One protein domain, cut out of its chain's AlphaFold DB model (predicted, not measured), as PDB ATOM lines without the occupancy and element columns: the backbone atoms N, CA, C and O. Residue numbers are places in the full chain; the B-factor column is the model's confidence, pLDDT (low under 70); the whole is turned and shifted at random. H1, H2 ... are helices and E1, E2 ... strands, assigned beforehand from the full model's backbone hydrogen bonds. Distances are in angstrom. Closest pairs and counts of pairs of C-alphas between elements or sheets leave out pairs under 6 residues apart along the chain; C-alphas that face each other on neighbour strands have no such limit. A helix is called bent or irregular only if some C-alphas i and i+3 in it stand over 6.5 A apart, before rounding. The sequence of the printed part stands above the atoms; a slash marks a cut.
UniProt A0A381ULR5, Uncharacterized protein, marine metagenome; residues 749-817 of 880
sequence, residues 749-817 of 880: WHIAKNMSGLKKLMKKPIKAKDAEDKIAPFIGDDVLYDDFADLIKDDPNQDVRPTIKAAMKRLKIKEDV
ATOM      1  N   TRP A 749     -61.773 -48.664   9.040       73.75
ATOM      2  CA  TRP A 749     -62.470 -49.835   8.488       73.75
ATOM      3  C   TRP A 749     -61.580 -51.072   8.326       73.75
ATOM      4  O   TRP A 749     -62.106 -52.177   8.159       73.75
ATOM      5  N   HIS A 750     -60.253 -50.930   8.408       81.75
ATOM      6  CA  HIS A 750     -59.319 -52.054   8.317       81.75
ATOM      7  C   HIS A 750     -58.062 -51.852   9.170       81.75
ATOM      8  O   HIS A 750     -57.428 -50.805   9.134       81.75
ATOM      9  N   ILE A 751     -57.680 -52.885   9.922       82.00
ATOM     10  CA  ILE A 751     -56.378 -53.001  10.594       82.00
ATOM     11  C   ILE A 751     -55.939 -54.463  10.450       82.00
ATOM     12  O   ILE A 751     -56.620 -55.381  10.918       82.00
ATOM     13  N   ALA A 752     -54.802 -54.709   9.802       80.88
ATOM     14  CA  ALA A 752     -54.278 -56.052   9.600       80.88
ATOM     15  C   ALA A 752     -53.870 -56.720  10.923       80.88
ATOM     16  O   ALA A 752     -53.296 -56.112  11.824       80.88
ATOM     17  N   LYS A 753     -54.095 -58.035  11.022       73.81
ATOM     18  CA  LYS A 753     -53.666 -58.827  12.191       73.81
ATOM     19  C   LYS A 753     -52.141 -58.954  12.296       73.81
ATOM     20  O   LYS A 753     -51.626 -59.172  13.387       73.81
ATOM     21  N   ASN A 754     -51.427 -58.855  11.171       75.94
ATOM     22  CA  ASN A 754     -49.970 -58.948  11.093       75.94
ATOM     23  C   ASN A 754     -49.391 -57.624  10.565       75.94
ATOM     24  O   ASN A 754     -49.592 -57.276   9.405       75.94
ATOM     25  N   MET A 755     -48.640 -56.922  11.417       82.56
ATOM     26  CA  MET A 755     -48.035 -55.612  11.124       82.56
ATOM     27  C   MET A 755     -46.564 -55.694  10.684       82.56
ATOM     28  O   MET A 755     -45.905 -54.675  10.489       82.56
ATOM     29  N   SER A 756     -46.016 -56.901  10.501       78.50
ATOM     30  CA  SER A 756     -44.614 -57.083  10.089       78.50
ATOM     31  C   SER A 756     -44.317 -56.514   8.694       78.50
ATOM     32  O   SER A 756     -43.225 -55.985   8.474       78.50
ATOM     33  N   GLY A 757     -45.286 -56.576   7.773       82.56
ATOM     34  CA  GLY A 757     -45.198 -55.979   6.437       82.56
ATOM     35  C   GLY A 757     -45.124 -54.455   6.499       82.56
ATOM     36  O   GLY A 757     -44.181 -53.872   5.966       82.56
ATOM     37  N   LEU A 758     -46.024 -53.833   7.267       86.56
ATOM     38  CA  LEU A 758     -46.000 -52.396   7.538       86.56
ATOM     39  C   LEU A 758     -44.668 -51.966   8.172       86.56
ATOM     40  O   LEU A 758     -44.050 -51.006   7.726       86.56
ATOM     41  N   LYS A 759     -44.147 -52.729   9.144       84.00
ATOM     42  CA  LYS A 759     -42.844 -52.449   9.775       84.00
ATOM     43  C   LYS A 759     -41.681 -52.475   8.779       84.00
ATOM     44  O   LYS A 759     -40.747 -51.694   8.927       84.00
ATOM     45  N   LYS A 760     -41.699 -53.371   7.785       87.75
ATOM     46  CA  LYS A 760     -40.692 -53.397   6.708       87.75
ATOM     47  C   LYS A 760     -40.859 -52.204   5.767       87.75
ATOM     48  O   LYS A 760     -39.853 -51.602   5.401       87.75
ATOM     49  N   LEU A 761     -42.100 -51.860   5.428       88.38
ATOM     50  CA  LEU A 761     -42.441 -50.744   4.547       88.38
ATOM     51  C   LEU A 761     -41.978 -49.402   5.143       88.38
ATOM     52  O   LEU A 761     -41.300 -48.631   4.475       88.38
ATOM     53  N   MET A 762     -42.201 -49.199   6.445       86.06
ATOM     54  CA  MET A 762     -41.818 -47.991   7.191       86.06
ATOM     55  C   MET A 762     -40.299 -47.774   7.334       86.06
ATOM     56  O   MET A 762     -39.863 -46.692   7.741       86.06
ATOM     57  N   LYS A 763     -39.461 -48.766   6.993       87.25
ATOM     58  CA  LYS A 763     -37.993 -48.602   6.988       87.25
ATOM     59  C   LYS A 763     -37.500 -47.731   5.834       87.25
ATOM     60  O   LYS A 763     -36.413 -47.172   5.941       87.25
ATOM     61  N   LYS A 764     -38.269 -47.622   4.748       87.25
ATOM     62  CA  LYS A 764     -37.932 -46.816   3.567       87.25
ATOM     63  C   LYS A 764     -38.925 -45.651   3.430       87.25
ATOM     64  O   LYS A 764     -40.050 -45.798   3.900       87.25
ATOM     65  N   PRO A 765     -38.534 -44.514   2.828       90.75
ATOM     66  CA  PRO A 765     -39.464 -43.424   2.531       90.75
ATOM     67  C   PRO A 765     -40.628 -43.909   1.662       90.75
ATOM     68  O   PRO A 765     -40.422 -44.713   0.748       90.75
ATOM     69  N   ILE A 766     -41.835 -43.423   1.946       92.75
ATOM     70  CA  ILE A 766     -43.050 -43.775   1.200       92.75
ATOM     71  C   ILE A 766     -43.589 -42.489   0.588       92.75
ATOM     72  O   ILE A 766     -43.924 -41.565   1.319       92.75
ATOM     73  N   LYS A 767     -43.659 -42.439  -0.743       93.81
ATOM     74  CA  LYS A 767     -44.184 -41.287  -1.481       93.81
ATOM     75  C   LYS A 767     -45.692 -41.172  -1.288       93.81
ATOM     76  O   LYS A 767     -46.371 -42.194  -1.371       93.81
ATOM     77  N   ALA A 768     -46.193 -39.953  -1.113       90.75
ATOM     78  CA  ALA A 768     -47.614 -39.668  -0.925       90.75
ATOM     79  C   ALA A 768     -48.506 -40.303  -1.999       90.75
ATOM     80  O   ALA A 768     -49.459 -40.998  -1.664       90.75
ATOM     81  N   LYS A 769     -48.126 -40.202  -3.278       90.31
ATOM     82  CA  LYS A 769     -48.892 -40.795  -4.389       90.31
ATOM     83  C   LYS A 769     -49.016 -42.326  -4.361       90.31
ATOM     84  O   LYS A 769     -49.949 -42.859  -4.938       90.31
ATOM     85  N   ASP A 770     -48.079 -43.028  -3.715       91.94
ATOM     86  CA  ASP A 770     -48.104 -44.494  -3.599       91.94
ATOM     87  C   ASP A 770     -48.556 -44.947  -2.195       91.94
ATOM     88  O   ASP A 770     -48.477 -46.135  -1.863       91.94
ATOM     89  N   ALA A 771     -48.889 -44.001  -1.312       90.31
ATOM     90  CA  ALA A 771     -49.100 -44.263   0.103       90.31
ATOM     91  C   ALA A 771     -50.353 -45.100   0.341       90.31
ATOM     92  O   ALA A 771     -50.292 -46.081   1.081       90.31
ATOM     93  N   GLU A 772     -51.457 -44.743  -0.316       90.00
ATOM     94  CA  GLU A 772     -52.740 -45.428  -0.178       90.00
ATOM     95  C   GLU A 772     -52.618 -46.907  -0.567       90.00
ATOM     96  O   GLU A 772     -52.864 -47.777   0.267       90.00
ATOM     97  N   ASP A 773     -52.096 -47.207  -1.758       89.12
ATOM     98  CA  ASP A 773     -51.926 -48.582  -2.251       89.12
ATOM     99  C   ASP A 773     -51.033 -49.439  -1.343       89.12
ATOM    100  O   ASP A 773     -51.291 -50.622  -1.107       89.12
ATOM    101  N   LYS A 774     -49.957 -48.847  -0.811       91.25
ATOM    102  CA  LYS A 774     -48.990 -49.552   0.042       91.25
ATOM    103  C   LYS A 774     -49.499 -49.754   1.468       91.25
ATOM    104  O   LYS A 774     -49.064 -50.700   2.131       91.25
ATOM    105  N   ILE A 775     -50.381 -48.881   1.956       91.06
ATOM    106  CA  ILE A 775     -50.889 -48.895   3.333       91.06
ATOM    107  C   ILE A 775     -52.241 -49.598   3.447       91.06
ATOM    108  O   ILE A 775     -52.453 -50.274   4.455       91.06
ATOM    109  N   ALA A 776     -53.088 -49.564   2.416       87.62
ATOM    110  CA  ALA A 776     -54.410 -50.192   2.389       87.62
ATOM    111  C   ALA A 776     -54.447 -51.670   2.823       87.62
ATOM    112  O   ALA A 776     -55.383 -52.058   3.527       87.62
ATOM    113  N   PRO A 777     -53.442 -52.517   2.511       89.50
ATOM    114  CA  PRO A 777     -53.403 -53.890   3.014       89.50
ATOM    115  C   PRO A 777     -53.240 -53.992   4.538       89.50
ATOM    116  O   PRO A 777     -53.560 -55.032   5.120       89.50
ATOM    117  N   PHE A 778     -52.750 -52.938   5.197       89.88
ATOM    118  CA  PHE A 778     -52.420 -52.909   6.623       89.88
ATOM    119  C   PHE A 778     -53.359 -52.034   7.451       89.88
ATOM    120  O   PHE A 778     -53.759 -52.458   8.534       89.88
ATOM    121  N   ILE A 779     -53.682 -50.831   6.981       86.88
ATOM    122  CA  ILE A 779     -54.518 -49.850   7.677       86.88
ATOM    123  C   ILE A 779     -55.450 -49.222   6.641       86.88
ATOM    124  O   ILE A 779     -54.980 -48.625   5.680       86.88
ATOM    125  N   GLY A 780     -56.756 -49.353   6.850       86.19
ATOM    126  CA  GLY A 780     -57.788 -48.644   6.104       86.19
ATOM    127  C   GLY A 780     -58.527 -47.720   7.055       86.19
ATOM    128  O   GLY A 780     -59.260 -48.185   7.932       86.19
ATOM    129  N   ASP A 781     -58.290 -46.426   6.906       88.06
ATOM    130  CA  ASP A 781     -58.784 -45.375   7.787       88.06
ATOM    131  C   ASP A 781     -59.064 -44.133   6.946       88.06
ATOM    132  O   ASP A 781     -58.192 -43.696   6.199       88.06
ATOM    133  N   ASP A 782     -60.292 -43.624   7.019       85.38
ATOM    134  CA  ASP A 782     -60.766 -42.511   6.189       85.38
ATOM    135  C   ASP A 782     -59.927 -41.243   6.384       85.38
ATOM    136  O   ASP A 782     -59.402 -40.710   5.415       85.38
ATOM    137  N   VAL A 783     -59.680 -40.838   7.632       85.38
ATOM    138  CA  VAL A 783     -58.890 -39.638   7.926       85.38
ATOM    139  C   VAL A 783     -57.442 -39.796   7.460       85.38
ATOM    140  O   VAL A 783     -56.843 -38.840   6.993       85.38
ATOM    141  N   LEU A 784     -56.852 -40.994   7.562       91.44
ATOM    142  CA  LEU A 784     -55.507 -41.236   7.023       91.44
ATOM    143  C   LEU A 784     -55.458 -41.064   5.496       91.44
ATOM    144  O   LEU A 784     -54.441 -40.622   4.969       91.44
ATOM    145  N   TYR A 785     -56.523 -41.440   4.790       91.12
ATOM    146  CA  TYR A 785     -56.570 -41.337   3.332       91.12
ATOM    147  C   TYR A 785     -56.830 -39.896   2.896       91.12
ATOM    148  O   TYR A 785     -56.201 -39.438   1.946       91.12
ATOM    149  N   ASP A 786     -57.655 -39.162   3.643       89.75
ATOM    150  CA  ASP A 786     -57.817 -37.717   3.471       89.75
ATOM    151  C   ASP A 786     -56.474 -36.991   3.687       89.75
ATOM    152  O   ASP A 786     -56.054 -36.203   2.838       89.75
ATOM    153  N   ASP A 787     -55.734 -37.339   4.751       90.38
ATOM    154  CA  ASP A 787     -54.400 -36.785   5.023       90.38
ATOM    155  C   ASP A 787     -53.410 -37.098   3.878       90.38
ATOM    156  O   ASP A 787     -52.562 -36.271   3.535       90.38
ATOM    157  N   PHE A 788     -53.488 -38.286   3.263       92.50
ATOM    158  CA  PHE A 788     -52.680 -38.606   2.080       92.50
ATOM    159  C   PHE A 788     -53.092 -37.786   0.863       92.50
ATOM    160  O   PHE A 788     -52.214 -37.293   0.159       92.50
ATOM    161  N   ALA A 789     -54.391 -37.621   0.616       88.56
ATOM    162  CA  ALA A 789     -54.894 -36.845  -0.510       88.56
ATOM    163  C   ALA A 789     -54.452 -35.378  -0.432       88.56
ATOM    164  O   ALA A 789     -54.097 -34.792  -1.454       88.56
ATOM    165  N   ASP A 790     -54.418 -34.799   0.767       90.69
ATOM    166  CA  ASP A 790     -53.915 -33.441   0.975       90.69
ATOM    167  C   ASP A 790     -52.399 -33.351   0.757       90.69
ATOM    168  O   ASP A 790     -51.937 -32.472   0.030       90.69
ATOM    169  N   LEU A 791     -51.620 -34.323   1.246       90.12
ATOM    170  CA  LEU A 791     -50.173 -34.373   0.987       90.12
ATOM    171  C   LEU A 791     -49.837 -34.593  -0.496       90.12
ATOM    172  O   LEU A 791     -48.836 -34.074  -0.978       90.12
ATOM    173  N   ILE A 792     -50.672 -35.330  -1.239       91.12
ATOM    174  CA  ILE A 792     -50.521 -35.499  -2.692       91.12
ATOM    175  C   ILE A 792     -50.711 -34.165  -3.425       91.12
ATOM    176  O   ILE A 792     -50.027 -33.934  -4.422       91.12
ATOM    177  N   LYS A 793     -51.619 -33.298  -2.953       88.69
ATOM    178  CA  LYS A 793     -51.831 -31.964  -3.539       88.69
ATOM    179  C   LYS A 793     -50.633 -31.044  -3.305       88.69
ATOM    180  O   LYS A 793     -50.319 -30.260  -4.195       88.69
ATOM    181  N   ASP A 794     -49.982 -31.156  -2.148       88.75
ATOM    182  CA  ASP A 794     -48.826 -30.331  -1.786       88.75
ATOM    183  C   ASP A 794     -47.536 -30.799  -2.491       88.75
ATOM    184  O   ASP A 794     -46.905 -30.029  -3.214       88.75
ATOM    185  N   ASP A 795     -47.147 -32.066  -2.312       89.25
ATOM    186  CA  ASP A 795     -46.025 -32.705  -3.014       89.25
ATOM    187  C   ASP A 795     -46.267 -34.226  -3.164       89.25
ATOM    188  O   ASP A 795     -46.119 -34.996  -2.205       89.25
ATOM    189  N   PRO A 796     -46.531 -34.721  -4.393       89.75
ATOM    190  CA  PRO A 796     -46.774 -36.139  -4.663       89.75
ATOM    191  C   PRO A 796     -45.647 -37.091  -4.229       89.75
ATOM    192  O   PRO A 796     -45.876 -38.298  -4.086       89.75
ATOM    193  N   ASN A 797     -44.415 -36.594  -4.071       90.88
ATOM    194  CA  ASN A 797     -43.250 -37.387  -3.681       90.88
ATOM    195  C   ASN A 797     -42.877 -37.246  -2.197       90.88
ATOM    196  O   ASN A 797     -41.912 -37.892  -1.773       90.88
ATOM    197  N   GLN A 798     -43.630 -36.474  -1.410       91.56
ATOM    198  CA  GLN A 798     -43.364 -36.260   0.009       91.56
ATOM    199  C   GLN A 798     -43.428 -37.569   0.809       91.56
ATOM    200  O   GLN A 798     -44.235 -38.459   0.532       91.56
ATOM    201  N   ASP A 799     -42.562 -37.685   1.821       91.94
ATOM    202  CA  ASP A 799     -42.510 -38.848   2.706       91.94
ATOM    203  C   ASP A 799     -43.656 -38.826   3.727       91.94
ATOM    204  O   ASP A 799     -43.661 -38.022   4.660       91.94
ATOM    205  N   VAL A 800     -44.600 -39.757   3.589       94.06
ATOM    206  CA  VAL A 800     -45.808 -39.835   4.432       94.06
ATOM    207  C   VAL A 800     -45.639 -40.664   5.708       94.06
ATOM    208  O   VAL A 800     -46.594 -40.868   6.463       94.06
ATOM    209  N   ARG A 801     -44.430 -41.162   6.002       92.69
ATOM    210  CA  ARG A 801     -44.157 -41.910   7.246       92.69
ATOM    211  C   ARG A 801     -44.600 -41.179   8.528       92.69
ATOM    212  O   ARG A 801     -45.120 -41.863   9.413       92.69
ATOM    213  N   PRO A 802     -44.429 -39.850   8.687       92.12
ATOM    214  CA  PRO A 802     -44.927 -39.133   9.863       92.12
ATOM    215  C   PRO A 802     -46.450 -39.230  10.015       92.12
ATOM    216  O   PRO A 802     -46.940 -39.492  11.113       92.12
ATOM    217  N   THR A 803     -47.181 -39.106   8.908       90.19
ATOM    218  CA  THR A 803     -48.646 -39.210   8.835       90.19
ATOM    219  C   THR A 803     -49.117 -40.614   9.209       90.19
ATOM    220  O   THR A 803     -49.983 -40.778  10.068       90.19
ATOM    221  N   ILE A 804     -48.451 -41.648   8.682       91.00
ATOM    222  CA  ILE A 804     -48.724 -43.050   9.042       91.00
ATOM    223  C   ILE A 804     -48.483 -43.288  10.539       91.00
ATOM    224  O   ILE A 804     -49.300 -43.929  11.197       91.00
ATOM    225  N   LYS A 805     -47.400 -42.749  11.119       89.56
ATOM    226  CA  LYS A 805     -47.124 -42.861  12.566       89.56
ATOM    227  C   LYS A 805     -48.170 -42.145  13.418       89.56
ATOM    228  O   LYS A 805     -48.590 -42.676  14.449       89.56
ATOM    229  N   ALA A 806     -48.608 -40.959  12.997       87.06
ATOM    230  CA  ALA A 806     -49.669 -40.218  13.671       87.06
ATOM    231  C   ALA A 806     -50.984 -41.015  13.675       87.06
ATOM    232  O   ALA A 806     -51.607 -41.157  14.732       87.06
ATOM    233  N   ALA A 807     -51.341 -41.628  12.543       87.06
ATOM    234  CA  ALA A 807     -52.483 -42.527  12.453       87.06
ATOM    235  C   ALA A 807     -52.297 -43.787  13.312       87.06
ATOM    236  O   ALA A 807     -53.179 -44.115  14.097       87.06
ATOM    237  N   MET A 808     -51.137 -44.451  13.290       86.62
ATOM    238  CA  MET A 808     -50.866 -45.602  14.168       86.62
ATOM    239  C   MET A 808     -51.059 -45.254  15.652       86.62
ATOM    240  O   MET A 808     -51.685 -46.018  16.391       86.62
ATOM    241  N   LYS A 809     -50.600 -44.071  16.079       85.75
ATOM    242  CA  LYS A 809     -50.801 -43.556  17.440       85.75
ATOM    243  C   LYS A 809     -52.275 -43.260  17.735       85.75
ATOM    244  O   LYS A 809     -52.756 -43.647  18.803       85.75
ATOM    245  N   ARG A 810     -52.999 -42.622  16.804       82.44
ATOM    246  CA  ARG A 810     -54.453 -42.374  16.898       82.44
ATOM    247  C   ARG A 810     -55.228 -43.681  17.071       82.44
ATOM    248  O   ARG A 810     -56.088 -43.776  17.942       82.44
ATOM    249  N   LEU A 811     -54.862 -44.695  16.294       81.88
ATOM    250  CA  LEU A 811     -55.512 -46.006  16.237       81.88
ATOM    251  C   LEU A 811     -55.044 -46.975  17.331       81.88
ATOM    252  O   LEU A 811     -55.468 -48.128  17.356       81.88
ATOM    253  N   LYS A 812     -54.165 -46.530  18.243       79.56
ATOM    254  CA  LYS A 812     -53.540 -47.362  19.288       79.56
ATOM    255  C   LYS A 812     -52.868 -48.628  18.737       79.56
ATOM    256  O   LYS A 812     -52.732 -49.625  19.452       79.56
ATOM    257  N   ILE A 813     -52.414 -48.591  17.485       79.50
ATOM    258  CA  ILE A 813     -51.585 -49.640  16.903       79.50
ATOM    259  C   ILE A 813     -50.229 -49.513  17.584       79.50
ATOM    260  O   ILE A 813     -49.531 -48.515  17.413       79.50
ATOM    261  N   LYS A 814     -49.881 -50.503  18.412       59.25
ATOM    262  CA  LYS A 814     -48.596 -50.531  19.111       59.25
ATOM    263  C   LYS A 814     -47.475 -50.543  18.076       59.25
ATOM    264  O   LYS A 814     -47.205 -51.564  17.447       59.25
ATOM    265  N   GLU A 815     -46.828 -49.398  17.900       53.06
ATOM    266  CA  GLU A 815     -45.495 -49.345  17.329       53.06
ATOM    267  C   GLU A 815     -44.602 -50.061  18.349       53.06
ATOM    268  O   GLU A 815     -44.301 -49.520  19.410       53.06
ATOM    269  N   ASP A 816     -44.175 -51.297  18.078       41.97
ATOM    270  CA  ASP A 816     -43.039 -51.896  18.797       41.97
ATOM    271  C   ASP A 816     -41.740 -51.171  18.373       41.97
ATOM    272  O   ASP A 816     -40.828 -51.766  17.781       41.97
ATOM    273  N   VAL A 817     -41.722 -49.846  18.571       43.97
ATOM    274  CA  VAL A 817     -40.719 -48.863  18.140       43.97
ATOM    275  C   VAL A 817     -40.489 -47.792  19.227       43.97
ATOM    276  O   VAL A 817     -39.814 -46.808  18.981       43.97
TER     277      VAL A 817
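AT A GLANCE: This is residues 749 to 817 of the 880 residues of an uncharacterized protein of marine metagenome (UniProt A0A381ULR5). Three helices, H2, H3 and H4, pack as a small cluster, with H2 and H4 both on the longest helix, H3, and running opposite ways to it. The short strands E1 and E2 pair beside the first residues of H3, while the short helix H1 sits off the cluster, close to the last residue of H2. The printed part has 69 residues, with four named helices and two named strands in the order E1, H1, H2, E2, H3, H4; the sheet, E1 - E2, is antiparallel and the class is mostly helix. It is compact, with a radius of gyration of the C-alphas of 11.1 A, and spans 31 by 24 by 18 A.

IN THESE COORDINATES: E1, residues 749 to 751, begins at C-alpha 749 (-62.470, -49.835, 8.488). H1 is residues 756 to 761. H2, residues 768 to 775, is 10.7 A long and irregular: C-alphas 769 and 772 are 7.3 A apart. E2 is residues 779 to 781. H3, residues 782 to 794, is 18.8 A long. H4, residues 801 to 810, is 14.1 A long and ends at C-alpha 810 (-54.453, -42.374, 16.898).

HOW THE PARTS SIT: E1 and E2 are antiparallel at 154 degrees; N 749 and O 780 are 2.8 A apart, within hydrogen-bond range. H1 and H2 are close but not clearly touching, the closest C-alphas being those of Leu 758 and Ile 775, 7.3 A. H2 touches H3, closest at the C-alphas of Ala 768 and Ile 792, 5.4 A, with a shallow tilt of 25 degrees, opposite ways. H3 and H4 form a helical hairpin at a shallow tilt of 23 degrees; H3 touches H4 with residues 784 to 788 alone, closest at the C-alphas of Leu 784 and Ala 807, 6.3 A. H2 and H4 are near each other. E2 and H4 are only just apart, 8.3 A at the closest. Every O i to N i+4 pair is within hydrogen-bond range in H1, H3 and H4, and 2 of 4 in H2.

THE WHOLE: The C-alphas farthest apart, those of Lys 753 and Asp 794, are 32.1 A apart. The printed part has no cut and no long link. Mean pLDDT of the printed part is 85.3; residues 814 to 817 are under 70.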